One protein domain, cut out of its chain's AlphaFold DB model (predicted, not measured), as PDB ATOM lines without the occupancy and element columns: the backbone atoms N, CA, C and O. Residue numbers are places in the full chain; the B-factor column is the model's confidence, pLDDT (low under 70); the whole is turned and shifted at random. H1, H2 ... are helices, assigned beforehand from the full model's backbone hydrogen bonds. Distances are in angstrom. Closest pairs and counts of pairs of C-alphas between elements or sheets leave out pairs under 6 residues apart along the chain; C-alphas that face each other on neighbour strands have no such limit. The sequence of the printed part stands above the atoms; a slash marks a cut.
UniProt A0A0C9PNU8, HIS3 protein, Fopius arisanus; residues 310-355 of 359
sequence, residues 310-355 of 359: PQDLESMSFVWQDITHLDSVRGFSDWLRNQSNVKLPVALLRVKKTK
ATOM      1  N   PRO A 310      19.903  15.298  31.011       82.94
ATOM      2  CA  PRO A 310      19.076  16.222  31.780       82.94
ATOM      3  C   PRO A 310      19.888  17.023  32.806       82.94
ATOM      4  O   PRO A 310      20.722  16.471  33.527       82.94
ATOM      5  N   GLN A 311      19.580  18.314  32.932       79.62
ATOM      6  CA  GLN A 311      20.270  19.237  33.843       79.62
ATOM      7  C   GLN A 311      20.186  18.801  35.321       79.62
ATOM      8  O   GLN A 311      21.095  19.059  36.117       79.62
ATOM      9  N   ASP A 312      19.123  18.084  35.691       78.81
ATOM     10  CA  ASP A 312      18.952  17.540  37.039       78.81
ATOM     11  C   ASP A 312      19.955  16.427  37.367       78.81
ATOM     12  O   ASP A 312      20.410  16.305  38.506       78.81
ATOM     13  N   LEU A 313      20.358  15.648  36.357       81.00
ATOM     14  CA  LEU A 313      21.403  14.636  36.497       81.00
ATOM     15  C   LEU A 313      22.793  15.274  36.496       81.00
ATOM     16  O   LEU A 313      23.621  14.909  37.326       81.00
ATOM     17  N   GLU A 314      23.034  16.264  35.629       77.44
ATOM     18  CA  GLU A 314      24.309  16.999  35.593       77.44
ATOM     19  C   GLU A 314      24.612  17.674  36.941       77.44
ATOM     20  O   GLU A 314      25.720  17.586  37.470       77.44
ATOM     21  N   SER A 315      23.609  18.319  37.538       77.19
ATOM     22  CA  SER A 315      23.741  18.988  38.836       77.19
ATOM     23  C   SER A 315      23.689  18.034  40.039       77.19
ATOM     24  O   SER A 315      23.855  18.482  41.181       77.19
ATOM     25  N   MET A 316      23.446  16.737  39.797       79.19
ATOM     26  CA  MET A 316      23.029  15.732  40.785       79.19
ATOM     27  C   MET A 316      21.861  16.195  41.673       79.19
ATOM     28  O   MET A 316      21.680  15.685  42.781       79.19
ATOM     29  N   SER A 317      21.069  17.175  41.234       79.88
ATOM     30  CA  SER A 317      19.977  17.727  42.034       79.88
ATOM     31  C   SER A 317      18.952  16.647  42.361       79.88
ATOM     32  O   SER A 317      18.566  16.531  43.520       79.88
ATOM     33  N   PHE A 318      18.629  15.793  41.387       82.38
ATOM     34  CA  PHE A 318      17.715  14.665  41.551       82.38
ATOM     35  C   PHE A 318      18.138  13.714  42.679       82.38
ATOM     36  O   PHE A 318      17.307  13.235  43.438       82.38
ATOM     37  N   VAL A 319      19.442  13.463  42.824       83.12
ATOM     38  CA  VAL A 319      19.961  12.543  43.846       83.12
ATOM     39  C   VAL A 319      19.935  13.184  45.231       83.12
ATOM     40  O   VAL A 319      19.637  12.515  46.213       83.12
ATOM     41  N   TRP A 320      20.269  14.474  45.331       83.75
ATOM     42  CA  TRP A 320      20.498  15.122  46.623       83.75
ATOM     43  C   TRP A 320      19.275  15.838  47.201       83.75
ATOM     44  O   TRP A 320      19.239  16.008  48.417       83.75
ATOM     45  N   GLN A 321      18.305  16.264  46.381       80.75
ATOM     46  CA  GLN A 321      17.153  17.072  46.816       80.75
ATOM     47  C   GLN A 321      16.423  16.451  48.015       80.75
ATOM     48  O   GLN A 321      16.247  17.130  49.031       80.75
ATOM     49  N   ASP A 322      16.128  15.152  47.949       82.81
ATOM     50  CA  ASP A 322      15.303  14.476  48.956       82.81
ATOM     51  C   ASP A 322      16.085  14.030  50.197       82.81
ATOM     52  O   ASP A 322      15.510  13.859  51.269       82.81
ATOM     53  N   ILE A 323      17.410  13.897  50.100       85.81
ATOM     54  CA  ILE A 323      18.265  13.348  51.170       85.81
ATOM     55  C   ILE A 323      19.069  14.409  51.931       85.81
ATOM     56  O   ILE A 323      19.798  14.084  52.868       85.81
ATOM     57  N   THR A 324      18.925  15.691  51.583       81.69
ATOM     58  CA  THR A 324      19.645  16.807  52.234       81.69
ATOM     59  C   THR A 324      19.412  16.939  53.748       81.69
ATOM     60  O   THR A 324      20.200  17.597  54.432       81.69
ATOM     61  N   HIS A 325      18.352  16.329  54.284       81.56
ATOM     62  CA  HIS A 325      18.006  16.367  55.706       81.56
ATOM     63  C   HIS A 325      18.833  15.396  56.570       81.56
ATOM     64  O   HIS A 325      18.916  15.597  57.780       81.56
ATOM     65  N   LEU A 326      19.456  14.375  55.970       88.12
ATOM     66  CA  LEU A 326      20.221  13.357  56.689       88.12
ATOM     67  C   LEU A 326      21.547  13.920  57.223       88.12
ATOM     68  O   LEU A 326      22.301  14.586  56.507       88.12
ATOM     69  N   ASP A 327      21.888  13.587  58.469       84.31
ATOM     70  CA  ASP A 327      23.143  14.032  59.090       84.31
ATOM     71  C   ASP A 327      24.385  13.444  58.398       84.31
ATOM     72  O   ASP A 327      25.430  14.093  58.350       84.31
ATOM     73  N   SER A 328      24.262  12.265  57.778       88.12
ATOM     74  CA  SER A 328      25.311  11.665  56.943       88.12
ATOM     75  C   SER A 328      25.648  12.534  55.727       88.12
ATOM     76  O   SER A 328      26.821  12.757  55.428       88.12
ATOM     77  N   VAL A 329      24.632  13.093  55.064       87.06
ATOM     78  CA  VAL A 329      24.781  13.987  53.904       87.06
ATOM     79  C   VAL A 329      25.366  15.331  54.330       87.06
ATOM     80  O   VAL A 329      26.207  15.899  53.630       87.06
ATOM     81  N   ARG A 330      24.993  15.823  55.518       84.38
ATOM     82  CA  ARG A 330      25.590  17.027  56.109       84.38
ATOM     83  C   ARG A 330      27.074  16.830  56.432       84.38
ATOM     84  O   ARG A 330      27.891  17.657  56.032       84.38
ATOM     85  N   GLY A 331      27.423  15.716  57.076       85.88
ATOM     86  CA  GLY A 331      28.811  15.343  57.349       85.88
ATOM     87  C   GLY A 331      29.632  15.179  56.068       85.88
ATOM     88  O   GLY A 331      30.754  15.674  55.987       85.88
ATOM     89  N   PHE A 332      29.048  14.577  55.028       86.06
ATOM     90  CA  PHE A 332      29.676  14.455  53.714       86.06
ATOM     91  C   PHE A 332      29.891  15.813  53.026       86.06
ATOM     92  O   PHE A 332      30.960  16.056  52.474       86.06
ATOM     93  N   SER A 333      28.921  16.729  53.101       86.06
ATOM     94  CA  SER A 333      29.072  18.103  52.599       86.06
ATOM     95  C   SER A 333      30.217  18.839  53.301       86.06
ATOM     96  O   SER A 333      31.008  19.525  52.651       86.06
ATOM     97  N   ASP A 334      30.328  18.711  54.624       85.88
ATOM     98  CA  ASP A 334      31.414  19.336  55.380       85.88
ATOM     99  C   ASP A 334      32.773  18.679  55.088       85.88
ATOM    100  O   ASP A 334      33.775  19.383  54.953       85.88
ATOM    101  N   TRP A 335      32.808  17.362  54.876       85.62
ATOM    102  CA  TRP A 335      33.999  16.657  54.399       85.62
ATOM    103  C   TRP A 335      34.429  17.118  52.996       85.62
ATOM    104  O   TRP A 335      35.606  17.414  52.788       85.62
ATOM    105  N   LEU A 336      33.489  17.269  52.055       84.88
ATOM    106  CA  LEU A 336      33.766  17.770  50.704       84.88
ATOM    107  C   LEU A 336      34.328  19.195  50.723       84.88
ATOM    108  O   LEU A 336      35.225  19.506  49.948       84.88
ATOM    109  N   ARG A 337      33.851  20.057  51.629       81.88
ATOM    110  CA  ARG A 337      34.392  21.419  51.793       81.88
ATOM    111  C   ARG A 337      35.848  21.422  52.256       81.88
ATOM    112  O   ARG A 337      36.576  22.356  51.929       81.88
ATOM    113  N   ASN A 338      36.270  20.396  52.995       84.56
ATOM    114  CA  ASN A 338      37.653  20.249  53.445       84.56
ATOM    115  C   ASN A 338      38.581  19.722  52.335       84.56
ATOM    116  O   ASN A 338      39.798  19.852  52.452       84.56
ATOM    117  N   GLN A 339      38.038  19.164  51.247       81.00
ATOM    118  CA  GLN A 339      38.815  18.726  50.088       81.00
ATOM    119  C   GLN A 339      38.830  19.806  48.996       81.00
ATOM    120  O   GLN A 339      37.882  19.959  48.233       81.00
ATOM    121  N   SER A 340      39.951  20.517  48.851       63.84
ATOM    122  CA  SER A 340      40.123  21.589  47.851       63.84
ATOM    123  C   SER A 340      40.026  21.133  46.388       63.84
ATOM    124  O   SER A 340      39.951  21.962  45.483       63.84
ATOM    125  N   ASN A 341      40.062  19.824  46.141       72.75
ATOM    126  CA  ASN A 341      40.271  19.255  44.809       72.75
ATOM    127  C   ASN A 341      38.952  18.911  44.098       72.75
ATOM    128  O   ASN A 341      38.959  18.636  42.899       72.75
ATOM    129  N   VAL A 342      37.824  18.926  44.817       75.69
ATOM    130  CA  VAL A 342      36.516  18.492  44.309       75.69
ATOM    131  C   VAL A 342      35.526  19.650  44.390       75.69
ATOM    132  O   VAL A 342      35.370  20.288  45.427       75.69
ATOM    133  N   LYS A 343      34.842  19.944  43.281       73.62
ATOM    134  CA  LYS A 343      33.789  20.968  43.263       73.62
ATOM    135  C   LYS A 343      32.541  20.431  43.962       73.62
ATOM    136  O   LYS A 343      32.094  19.332  43.646       73.62
ATOM    137  N   LEU A 344      31.962  21.217  44.871       76.81
ATOM    138  CA  LEU A 344      30.702  20.850  45.520       76.81
ATOM    139  C   LEU A 344      29.544  20.837  44.503       76.81
ATOM    140  O   LEU A 344      29.373  21.826  43.781       76.81
ATOM    141  N   PRO A 345      28.706  19.784  44.494       79.69
ATOM    142  CA  PRO A 345      27.440  19.786  43.767       79.69
ATOM    143  C   PRO A 345      26.533  20.937  44.217       79.69
ATOM    144  O   PRO A 345      26.427  21.232  45.412       79.69
ATOM    145  N   VAL A 346      25.829  21.560  43.266       77.06
ATOM    146  CA  VAL A 346      24.988  22.749  43.512       77.06
ATOM    147  C   VAL A 346      23.906  22.479  44.562       77.06
ATOM    148  O   VAL A 346      23.609  23.341  45.388       77.06
ATOM    149  N   ALA A 347      23.353  21.266  44.578       75.56
ATOM    150  CA  ALA A 347      22.344  20.857  45.549       75.56
ATOM    151  C   ALA A 347      22.870  20.838  46.998       75.56
ATOM    152  O   ALA A 347      22.153  21.231  47.918       75.56
ATOM    153  N   LEU A 348      24.141  20.475  47.206       77.06
ATOM    154  CA  LEU A 348      24.761  20.391  48.534       77.06
ATOM    155  C   LEU A 348      25.247  21.747  49.063       77.06
ATOM    156  O   LEU A 348      25.426  21.915  50.268       77.06
ATOM    157  N   LEU A 349      25.376  22.764  48.202       74.69
ATOM    158  CA  LEU A 349      25.673  24.134  48.642       74.69
ATOM    159  C   LEU A 349      24.577  24.708  49.553       74.69
ATOM    160  O   LEU A 349      24.862  25.559  50.393       74.69
ATOM    161  N   ARG A 350      23.334  24.229  49.413       69.56
ATOM    162  CA  ARG A 350      22.179  24.690  50.198       69.56
ATOM    163  C   ARG A 350      22.170  24.152  51.634       69.56
ATOM    164  O   ARG A 350      21.430  24.673  52.468       69.56
ATOM    165  N   VAL A 351      23.005  23.158  51.947       70.12
ATOM    166  CA  VAL A 351      23.105  22.577  53.291       70.12
ATOM    167  C   VAL A 351      23.872  23.545  54.203       70.12
ATOM    168  O   VAL A 351      25.089  23.742  54.086       70.12
ATOM    169  N   LYS A 352      23.137  24.207  55.108       60.31
ATOM    170  CA  LYS A 352      23.689  25.155  56.090       60.31
ATOM    171  C   LYS A 352      24.649  24.437  57.046       60.31
ATOM    172  O   LYS A 352      24.383  23.314  57.463       60.31
ATOM    173  N   LYS A 353      25.743  25.113  57.433       57.12
ATOM    174  CA  LYS A 353      26.639  24.659  58.512       57.12
ATOM    175  C   LYS A 353      25.821  24.427  59.782       57.12
ATOM    176  O   LYS A 353      25.221  25.370  60.299       57.12
ATOM    177  N   THR A 354      25.869  23.223  60.335       52.88
ATOM    178  CA  THR A 354      25.594  23.051  61.761       52.88
ATOM    179  C   THR A 354      26.696  23.764  62.529       52.88
ATOM    180  O   THR A 354      27.878  23.467  62.351       52.88
ATOM    181  N   LYS A 355      26.326  24.750  63.356       44.12
ATOM    182  CA  LYS A 355      27.241  25.304  64.359       44.12
ATOM    183  C   LYS A 355      27.745  24.123  65.184       44.12
ATOM    184  O   LYS A 355      26.931  23.400  65.751       44.12
TER     185      LYS A 355
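This is residues 310 to 355 of the 359 residues of the protein "HIS3 protein" of Fopius arisanus (UniProt A0A0C9PNU8). A short chain trace folds into a thin, only just flat shape: two one-turn helices, H1 and H2, follow each other at one end of the longest axis, one longer helix, H3, stands away from them, and a stretch with no named element, residues 339 to 355, folds back after H3. Residues 338 to 343 stick out as a free loop at the turn. The printed part has 46 residues with three named helices, in the order H1, H2, H3, and no named strand; the class is all helix, with under half of the residues, 20 of 46, in named elements. The whole is compact, with a radius of gyration of the C-alphas of 10.6 A and spans of 33 by 25 by 14 A.

H1, residues 311 to 314, and H2, residues 317 to 320, are close but not clearly touching; their closest C-alphas, those of Asp 312 and Phe 318, are 5.5 A apart. H3, residues 327 to 338, is apart from H1 and from H2. In H3 every pair of O i and N i+4 is within hydrogen-bond range, while H1 and H2 are too short for such a pair and each has its 1 pair of O i and N i+3 within range.

H1 begins with C-alpha 311 at (20.270, 19.237, 33.843) and is 4.9 A long from first to last C-alpha. H2 is 5.3 A long. H3 is 16.8 A long and ends with C-alpha 338 at (37.653, 20.249, 53.445).

The two C-alphas farthest apart, those of Pro 310 and Lys 355, are 34.8 A apart. The printed part has no cut. The link from H1 to H2 is tight and that from H2 to H3 is short. The mean pLDDT of the printed part is 78.1; residues 340, 350 and 352 to 355 are under 70.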